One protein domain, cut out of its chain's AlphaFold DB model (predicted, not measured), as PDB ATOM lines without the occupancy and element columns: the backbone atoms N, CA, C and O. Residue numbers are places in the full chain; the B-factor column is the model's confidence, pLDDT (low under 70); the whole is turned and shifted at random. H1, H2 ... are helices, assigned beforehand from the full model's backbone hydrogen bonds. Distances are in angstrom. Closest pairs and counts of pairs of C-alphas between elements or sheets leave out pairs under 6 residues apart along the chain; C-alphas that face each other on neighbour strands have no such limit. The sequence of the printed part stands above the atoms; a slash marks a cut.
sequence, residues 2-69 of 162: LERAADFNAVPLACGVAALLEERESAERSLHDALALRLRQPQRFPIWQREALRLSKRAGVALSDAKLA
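Overview. This is residues 2 to 69 of the 162 residues of an uncharacterized protein of Halomonas olivaria (UniProt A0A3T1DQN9). The longest helix, H4, crosses one side of H2, which runs through the middle of a small compact body; H3 packs on another side of H2, at its residues 16 to 20, and the short H1 sits at the beginning of H2. The stretch after H4, residues 59 to 69, folds back from H4 past H2. You are reading 68 residues with four named helices, in the order H1, H2, H3, H4 along the chain, and no named strand; the class is all helix. The radius of gyration of the C-alphas is 11.0 A, compact, and the C-alphas span 30 by 21 by 20 A.

Arrangement. Start at H4, residues 46 to 58, and look across to H2, residues 11 to 22. They touch, with 15 pairs of C-alphas within 8 A; the closest are those of Gly 16 and Ala 52, 5.0 A apart. Their lines stand at a steep tilt of 43 degrees, and they run opposite ways. H2 is the hub, touching three other helices. With residues 16 to 20 alone it touches H3, residues 31 to 40, where the closest C-alphas, those of Gly 16 and Leu 35, are 7.1 A apart. This pair runs opposite ways at a steep tilt of 69.6 degrees, only just short of about perpendicular. With residues 11 to 15 alone H2 touches H1, residues 2 to 6, where the closest C-alphas, those of Ala 5 and Val 11, are 5.1 A apart. H3 and H4 are close but not clearly touching: their closest C-alphas, those of Arg 38 and Gln 49, are 7.8 A apart, and their lines are about perpendicular, at 90 degrees. H1 is apart from H3 and from H4. In H1, H2, H3 and H4 every O i to N i+4 pair is within hydrogen-bond range.

Along the chain. Find C-alpha 46 at (146.517, 203.158, 168.049); from there H4 runs 18.1 A to C-alpha 58 at (147.944, 187.764, 177.530). H2 covers 16.2 A from C-alpha 11 to C-alpha 22, and H3 covers 14.0 A from C-alpha 31 to C-alpha 40. H1 begins at C-alpha 2, printed at (150.087, 192.880, 186.953), and ends at C-alpha 6.

Size, cuts and confidence. The two C-alphas farthest apart, those of Asp 7 and Arg 44, are 30.9 A apart. The printed part, residues 2 to 69, has no cut. The links from H1 to H2 and from H3 to H4 are tight, and the link from H2 to H3, 8 residues, is short. Mean pLDDT of the printed part is 78.7; it is under 70 in residues 2 to 9 and 24 to 29 of this model.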
ATOM      1  N   LEU A   2     151.073 193.779 187.581       58.25
ATOM      2  CA  LEU A   2     150.087 192.880 186.953       58.25
ATOM      3  C   LEU A   2     149.720 191.653 187.810       58.25
ATOM      4  O   LEU A   2     148.541 191.348 187.928       58.25
ATOM      5  N   GLU A   3     150.691 191.017 188.473       57.69
ATOM      6  CA  GLU A   3     150.429 189.869 189.364       57.69
ATOM      7  C   GLU A   3     149.548 190.241 190.565       57.69
ATOM      8  O   GLU A   3     148.587 189.544 190.850       57.69
ATOM      9  N   ARG A   4     149.800 191.388 191.211       58.06
ATOM     10  CA  ARG A   4     148.965 191.880 192.324       58.06
ATOM     11  C   ARG A   4     147.646 192.500 191.870       58.06
ATOM     12  O   ARG A   4     146.721 192.601 192.657       58.06
ATOM     13  N   ALA A   5     147.534 192.937 190.615       58.16
ATOM     14  CA  ALA A   5     146.284 193.468 190.072       58.16
ATOM     15  C   ALA A   5     145.227 192.372 189.861       58.16
ATOM     16  O   ALA A   5     144.032 192.684 189.846       58.16
ATOM     17  N   ALA A   6     145.660 191.112 189.718       59.38
ATOM     18  CA  ALA A   6     144.778 189.947 189.675       59.38
ATOM     19  C   ALA A   6     143.986 189.797 190.979       59.38
ATOM     20  O   ALA A   6     142.777 189.585 190.927       59.38
ATOM     21  N   ASP A   7     144.628 190.053 192.122       57.28
ATOM     22  CA  ASP A   7     144.004 189.962 193.447       57.28
ATOM     23  C   ASP A   7     142.874 190.991 193.656       57.28
ATOM     24  O   ASP A   7     141.989 190.789 194.485       57.28
ATOM     25  N   PHE A   8     142.860 192.079 192.874       57.84
ATOM     26  CA  PHE A   8     141.889 193.175 192.987       57.84
ATOM     27  C   PHE A   8     140.911 193.276 191.805       57.84
ATOM     28  O   PHE A   8     140.224 194.290 191.673       57.84
ATOM     29  N   ASN A   9     140.851 192.273 190.913       64.12
ATOM     30  CA  ASN A   9     140.075 192.340 189.658       64.12
ATOM     31  C   ASN A   9     140.361 193.612 188.826       64.12
ATOM     32  O   ASN A   9     139.524 194.084 188.057       64.12
ATOM     33  N   ALA A  10     141.560 194.179 188.970       72.62
ATOM     34  CA  ALA A  10     141.970 195.427 188.330       72.62
ATOM     35  C   ALA A  10     142.942 195.184 187.165       72.62
ATOM     36  O   ALA A  10     143.607 196.107 186.694       72.62
ATOM     37  N   VAL A  11     143.028 193.940 186.681       79.56
ATOM     38  CA  VAL A  11     143.926 193.522 185.594       79.56
ATOM     39  C   VAL A  11     143.703 194.319 184.302       79.56
ATOM     40  O   VAL A  11     144.698 194.794 183.754       79.56
ATOM     41  N   PRO A  12     142.460 194.573 183.829       82.94
ATOM     42  CA  PRO A  12     142.252 195.399 182.637       82.94
ATOM     43  C   PRO A  12     142.814 196.818 182.787       82.94
ATOM     44  O   PRO A  12     143.462 197.336 181.877       82.94
ATOM     45  N   LEU A  13     142.620 197.432 183.961       83.19
ATOM     46  CA  LEU A  13     143.166 198.752 184.268       83.19
ATOM     47  C   LEU A  13     144.698 198.714 184.308       83.19
ATOM     48  O   LEU A  13     145.347 199.577 183.724       83.19
ATOM     49  N   ALA A  14     145.277 197.695 184.946       83.69
ATOM     50  CA  ALA A  14     146.721 197.502 185.021       83.69
ATOM     51  C   ALA A  14     147.360 197.363 183.633       83.69
ATOM     52  O   ALA A  14     148.426 197.925 183.397       83.69
ATOM     53  N   CYS A  15     146.704 196.661 182.703       86.00
ATOM     54  CA  CYS A  15     147.143 196.571 181.311       86.00
ATOM     55  C   CYS A  15     147.142 197.947 180.631       86.00
ATOM     56  O   CYS A  15     148.121 198.299 179.977       86.00
ATOM     57  N   GLY A  16     146.081 198.739 180.819       86.69
ATOM     58  CA  GLY A  16     145.999 200.100 180.281       86.69
ATOM     59  C   GLY A  16     147.067 201.039 180.851       86.69
ATOM     60  O   GLY A  16     147.689 201.787 180.096       86.69
ATOM     61  N   VAL A  17     147.318 200.965 182.165       84.81
ATOM     62  CA  VAL A  17     148.376 201.722 182.860       84.81
ATOM     63  C   VAL A  17     149.757 201.304 182.364       84.81
ATOM     64  O   VAL A  17     150.571 202.162 182.046       84.81
ATOM     65  N   ALA A  18     150.028 200.001 182.264       84.44
ATOM     66  CA  ALA A  18     151.308 199.492 181.783       84.44
ATOM     67  C   ALA A  18     151.593 199.950 180.346       84.44
ATOM     68  O   ALA A  18     152.675 200.466 180.082       84.44
ATOM     69  N   ALA A  19     150.600 199.864 179.454       87.19
ATOM     70  CA  ALA A  19     150.715 200.378 178.091       87.19
ATOM     71  C   ALA A  19     150.984 201.893 178.056       87.19
ATOM     72  O   ALA A  19     151.789 202.358 177.255       87.19
ATOM     73  N   LEU A  20     150.346 202.666 178.943       83.50
ATOM     74  CA  LEU A  20     150.567 204.110 179.047       83.50
ATOM     75  C   LEU A  20     151.987 204.448 179.530       83.50
ATOM     76  O   LEU A  20     152.599 205.392 179.040       83.50
ATOM     77  N   LEU A  21     152.514 203.681 180.486       78.12
ATOM     78  CA  LEU A  21     153.875 203.857 180.994       78.12
ATOM     79  C   LEU A  21     154.933 203.440 179.958       78.12
ATOM     80  O   LEU A  21     155.990 204.071 179.889       78.12
ATOM     81  N   GLU A  22     154.655 202.413 179.147       77.44
ATOM     82  CA  GLU A  22     155.540 201.961 178.064       77.44
ATOM     83  C   GLU A  22     155.640 202.959 176.905       77.44
ATOM     84  O   GLU A  22     156.720 203.106 176.335       77.44
ATOM     85  N   GLU A  23     154.567 203.699 176.601       72.06
ATOM     86  CA  GLU A  23     154.560 204.739 175.555       72.06
ATOM     87  C   GLU A  23     155.544 205.897 175.861       72.06
ATOM     88  O   GLU A  23     155.890 206.651 174.959       72.06
ATOM     89  N   ARG A  24     156.076 205.944 177.100       58.38
ATOM     90  CA  ARG A  24     157.010 206.918 177.695       58.38
ATOM     91  C   ARG A  24     156.517 208.365 177.657       58.38
ATOM     92  O   ARG A  24     156.272 208.945 176.613       58.38
ATOM     93  N   GLU A  25     156.464 208.950 178.855       53.84
ATOM     94  CA  GLU A  25     156.109 210.349 179.115       53.84
ATOM     95  C   GLU A  25     154.856 210.813 178.371       53.84
ATOM     96  O   GLU A  25     154.882 211.703 177.521       53.84
ATOM     97  N   SER A  26     153.697 210.309 178.800       51.47
ATOM     98  CA  SER A  26     152.536 211.188 178.744       51.47
ATOM     99  C   SER A  26     152.893 212.397 179.618       51.47
ATOM    100  O   SER A  26     152.895 212.296 180.840       51.47
ATOM    101  N   ALA A  27     153.193 213.541 178.997       52.28
ATOM    102  CA  ALA A  27     153.331 214.857 179.639       52.28
ATOM    103  C   ALA A  27     152.017 215.340 180.306       52.28
ATOM    104  O   ALA A  27     151.848 216.513 180.641       52.28
ATOM    105  N   GLU A  28     151.072 214.417 180.462       61.19
ATOM    106  CA  GLU A  28     149.774 214.577 181.071       61.19
ATOM    107  C   GLU A  28     149.967 214.665 182.579       61.19
ATOM    108  O   GLU A  28     150.623 213.831 183.207       61.19
ATOM    109  N   ARG A  29     149.371 215.697 183.169       65.38
ATOM    110  CA  ARG A  29     149.455 215.945 184.611       65.38
ATOM    111  C   ARG A  29     148.683 214.901 185.423       65.38
ATOM    112  O   ARG A  29     149.015 214.694 186.588       65.38
ATOM    113  N   SER A  30     147.708 214.237 184.791       76.69
ATOM    114  CA  SER A  30     146.910 213.153 185.358       76.69
ATOM    115  C   SER A  30     146.906 211.925 184.437       76.69
ATOM    116  O   SER A  30     146.483 211.973 183.280       76.69
ATOM    117  N   LEU A  31     147.353 210.793 184.981       79.00
ATOM    118  CA  LEU A  31     147.220 209.469 184.379       79.00
ATOM    119  C   LEU A  31     145.757 209.025 184.305       79.00
ATOM    120  O   LEU A  31     145.400 208.315 183.365       79.00
ATOM    121  N   HIS A  32     144.919 209.424 185.265       82.81
ATOM    122  CA  HIS A  32     143.489 209.132 185.236       82.81
ATOM    123  C   HIS A  32     142.846 209.701 183.979       82.81
ATOM    124  O   HIS A  32     142.209 208.963 183.227       82.81
ATOM    125  N   ASP A  33     143.064 210.987 183.712       82.38
ATOM    126  CA  ASP A  33     142.482 211.653 182.550       82.38
ATOM    127  C   ASP A  33     143.067 211.111 181.243       82.38
ATOM    128  O   ASP A  33     142.325 210.840 180.293       82.38
ATOM    129  N   ALA A  34     144.375 210.839 181.221       84.62
ATOM    130  CA  ALA A  34     145.046 210.208 180.091       84.62
ATOM    131  C   ALA A  34     144.446 208.829 179.748       84.62
ATOM    132  O   ALA A  34     144.223 208.530 178.570       84.62
ATOM    133  N   LEU A  35     144.164 207.998 180.760       85.00
ATOM    134  CA  LEU A  35     143.519 206.692 180.597       85.00
ATOM    135  C   LEU A  35     142.046 206.826 180.223       85.00
ATOM    136  O   LEU A  35     141.586 206.121 179.329       85.00
ATOM    137  N   ALA A  36     141.309 207.729 180.867       86.50
ATOM    138  CA  ALA A  36     139.901 207.970 180.578       86.50
ATOM    139  C   ALA A  36     139.700 208.402 179.125       86.50
ATOM    140  O   ALA A  36     138.807 207.895 178.441       86.50
ATOM    141  N   LEU A  37     140.558 209.296 178.628       86.81
ATOM    142  CA  LEU A  37     140.541 209.740 177.242       86.81
ATOM    143  C   LEU A  37     140.834 208.586 176.279       86.81
ATOM    144  O   LEU A  37     140.113 208.414 175.297       86.81
ATOM    145  N   ARG A  38     141.844 207.765 176.576       87.31
ATOM    146  CA  ARG A  38     142.240 206.610 175.758       87.31
ATOM    147  C   ARG A  38     141.192 205.497 175.740       87.31
ATOM    148  O   ARG A  38     140.917 204.947 174.681       87.31
ATOM    149  N   LEU A  39     140.549 205.209 176.871       85.00
ATOM    150  CA  LEU A  39     139.446 204.244 176.950       85.00
ATOM    151  C   LEU A  39     138.197 204.739 176.209       85.00
ATOM    152  O   LEU A  39     137.511 203.945 175.571       85.00
ATOM    153  N   ARG A  40     137.913 206.049 176.250       87.19
ATOM    154  CA  ARG A  40     136.799 206.657 175.500       87.19
ATOM    155  C   ARG A  40     137.082 206.774 174.003       87.19
ATOM    156  O   ARG A  40     136.160 206.653 173.202       87.19
ATOM    157  N   GLN A  41     138.325 207.056 173.618       86.75
ATOM    158  CA  GLN A  41     138.732 207.328 172.235       86.75
ATOM    159  C   GLN A  41     139.957 206.490 171.826       86.75
ATOM    160  O   GLN A  41     140.975 207.052 171.413       86.75
ATOM    161  N   PRO A  42     139.877 205.147 171.875       83.44
ATOM    162  CA  PRO A  42     141.037 204.283 171.649       83.44
ATOM    163  C   PRO A  42     141.610 204.427 170.233       83.44
ATOM    164  O   PRO A  42     142.820 204.365 170.043       83.44
ATOM    165  N   GLN A  43     140.754 204.749 169.259       84.69
ATOM    166  CA  GLN A  43     141.134 204.973 167.861       84.69
ATOM    167  C   GLN A  43     142.109 206.146 167.664       84.69
ATOM    168  O   GLN A  43     142.829 206.183 166.670       84.69
ATOM    169  N   ARG A  44     142.149 207.115 168.593       86.69
ATOM    170  CA  ARG A  44     143.101 208.241 168.528       86.69
ATOM    171  C   ARG A  44     144.497 207.858 169.015       86.69
ATOM    172  O   ARG A  44     145.441 208.590 168.747       86.69
ATOM    173  N   PHE A  45     144.627 206.716 169.691       87.69
ATOM    174  CA  PHE A  45     145.872 206.235 170.285       87.69
ATOM    175  C   PHE A  45     146.136 204.781 169.866       87.69
ATOM    176  O   PHE A  45     146.103 203.876 170.702       87.69
ATOM    177  N   PRO A  46     146.396 204.521 168.571       87.81
ATOM    178  CA  PRO A  46     146.517 203.158 168.049       87.81
ATOM    179  C   PRO A  46     147.708 202.386 168.638       87.81
ATOM    180  O   PRO A  46     147.638 201.165 168.776       87.81
ATOM    181  N   ILE A  47     148.792 203.080 169.012       88.06
ATOM    182  CA  ILE A  47     149.976 202.476 169.644       88.06
ATOM    183  C   ILE A  47     149.620 201.987 171.051       88.06
ATOM    184  O   ILE A  47     149.710 200.784 171.307       88.06
ATOM    185  N   TRP A  48     149.132 202.885 171.914       89.38
ATOM    186  CA  TRP A  48     148.605 202.528 173.232       89.38
ATOM    187  C   TRP A  48     147.549 201.420 173.161       89.38
ATOM    188  O   TRP A  48     147.637 200.444 173.901       89.38
ATOM    189  N   GLN A  49     146.570 201.530 172.254       89.62
ATOM    190  CA  GLN A  49     145.482 200.557 172.138       89.62
ATOM    191  C   GLN A  49     146.021 199.167 171.799       89.62
ATOM    192  O   GLN A  49     145.614 198.182 172.415       89.62
ATOM    193  N   ARG A  50     146.945 199.072 170.836       89.88
ATOM    194  CA  ARG A  50     147.564 197.799 170.450       89.88
ATOM    195  C   ARG A  50     148.284 197.158 171.630       89.88
ATOM    196  O   ARG A  50     148.144 195.955 171.839       89.88
ATOM    197  N   GLU A  51     149.019 197.952 172.398       88.94
ATOM    198  CA  GLU A  51     149.795 197.456 173.530       88.94
ATOM    199  C   GLU A  51     148.897 197.045 174.703       88.94
ATOM    200  O   GLU A  51     149.019 195.936 175.228       88.94
ATOM    201  N   ALA A  52     147.904 197.871 175.037       88.44
ATOM    202  CA  ALA A  52     146.910 197.567 176.059       88.44
ATOM    203  C   ALA A  52     146.129 196.284 175.720       88.44
ATOM    204  O   ALA A  52     145.957 195.429 176.589       88.44
ATOM    205  N   LEU A  53     145.726 196.101 174.455       89.50
ATOM    206  CA  LEU A  53     145.070 194.876 173.978       89.50
ATOM    207  C   LEU A  53     146.002 193.661 174.002       89.50
ATOM    208  O   LEU A  53     145.569 192.558 174.334       89.50
ATOM    209  N   ARG A  54     147.283 193.831 173.658       90.00
ATOM    210  CA  ARG A  54     148.272 192.746 173.721       90.00
ATOM    211  C   ARG A  54     148.431 192.249 175.156       90.00
ATOM    212  O   ARG A  54     148.430 191.039 175.388       90.00
ATOM    213  N   LEU A  55     148.543 193.170 176.112       87.25
ATOM    214  CA  LEU A  55     148.645 192.860 177.536       87.25
ATOM    215  C   LEU A  55     147.350 192.239 178.073       87.25
ATOM    216  O   LEU A  55     147.415 191.204 178.735       87.25
ATOM    217  N   SER A  56     146.185 192.800 177.734       87.62
ATOM    218  CA  SER A  56     144.895 192.280 178.200       87.62
ATOM    219  C   SER A  56     144.629 190.873 177.657       87.62
ATOM    220  O   SER A  56     144.225 189.989 178.409       87.62
ATOM    221  N   LYS A  57     144.970 190.610 176.387       87.19
ATOM    222  CA  LYS A  57     144.869 189.281 175.766       87.19
ATOM    223  C   LYS A  57     145.788 188.257 176.428       87.19
ATOM    224  O   LYS A  57     145.368 187.125 176.641       87.19
ATOM    225  N   ARG A  58     147.021 188.640 176.781       85.38
ATOM    226  CA  ARG A  58     147.944 187.764 177.530       85.38
ATOM    227  C   ARG A  58     147.435 187.447 178.932       85.38
ATOM    228  O   ARG A  58     147.679 186.352 179.419       85.38
ATOM    229  N   ALA A  59     146.746 188.395 179.556       81.00
ATOM    230  CA  ALA A  59     146.149 188.225 180.872       81.00
ATOM    231  C   ALA A  59     144.750 187.577 180.836       81.00
ATOM    232  O   ALA A  59     144.183 187.316 181.890       81.00
ATOM    233  N   GLY A  60     144.189 187.316 179.647       84.25
ATOM    234  CA  GLY A  60     142.861 186.719 179.494       84.25
ATOM    235  C   GLY A  60     141.702 187.641 179.885       84.25
ATOM    236  O   GLY A  60     140.637 187.147 180.239       84.25
ATOM    237  N   VAL A  61     141.890 188.965 179.833       85.94
ATOM    238  CA  VAL A  61     140.880 189.952 180.249       85.94
ATOM    239  C   VAL A  61     140.511 190.928 179.132       85.94
ATOM    240  O   VAL A  61     141.311 191.226 178.237       85.94
ATOM    241  N   ALA A  62     139.291 191.464 179.196       86.06
ATOM    242  CA  ALA A  62     138.810 192.476 178.267       86.06
ATOM    243  C   ALA A  62     139.134 193.887 178.780       86.06
ATOM    244  O   ALA A  62     138.770 194.261 179.892       86.06
ATOM    245  N   LEU A  63     139.796 194.697 177.948       82.75
ATOM    246  CA  LEU A  63     140.141 196.085 178.283       82.75
ATOM    247  C   LEU A  63     138.894 196.965 178.503       82.75
ATOM    248  O   LEU A  63     138.954 197.930 179.256       82.75
ATOM    249  N   SER A  64     137.763 196.618 177.883       81.56
ATOM    250  CA  SER A  64     136.472 197.298 178.058       81.56
ATOM    251  C   SER A  64     135.951 197.260 179.495       81.56
ATOM    252  O   SER A  64     135.207 198.154 179.888       81.56
ATOM    253  N   ASP A  65     136.371 196.271 180.287       81.69
ATOM    254  CA  ASP A  65     135.942 196.108 181.679       81.69
ATOM    255  C   ASP A  65     136.810 196.923 182.652       81.69
ATOM    256  O   ASP A  65     136.630 196.865 183.872       81.69
ATOM    257  N   ALA A  66     137.774 197.694 182.132       80.50
ATOM    258  CA  ALA A  66     138.646 198.538 182.933       80.50
ATOM    259  C   ALA A  66     137.854 199.639 183.647       80.50
ATOM    260  O   ALA A  66     137.413 200.624 183.056       80.50
ATOM    261  N   LYS A  67     137.730 199.498 184.969       80.75
ATOM    262  CA  LYS A  67     137.232 200.551 185.856       80.75
ATOM    263  C   LYS A  67     138.392 201.454 186.252       80.75
ATOM    264  O   LYS A  67     139.415 200.951 186.693       80.75
ATOM    265  N   LEU A  68     138.217 202.770 186.150       76.81
ATOM    266  CA  LEU A  68     139.232 203.760 186.547       76.81
ATOM    267  C   LEU A  68     139.298 204.000 188.064       76.81
ATOM    268  O   LEU A  68     140.315 204.464 188.565       76.81
ATOM    269  N   ALA A  69     138.238 203.654 188.801       72.12
ATOM    270  CA  ALA A  69     138.123 203.914 190.237       72.12
ATOM    271  C   ALA A  69     139.318 203.421 191.097       72.12
ATOM    272  O   ALA A  69     139.758 204.180 191.958       72.12
TER     273      ALA A  69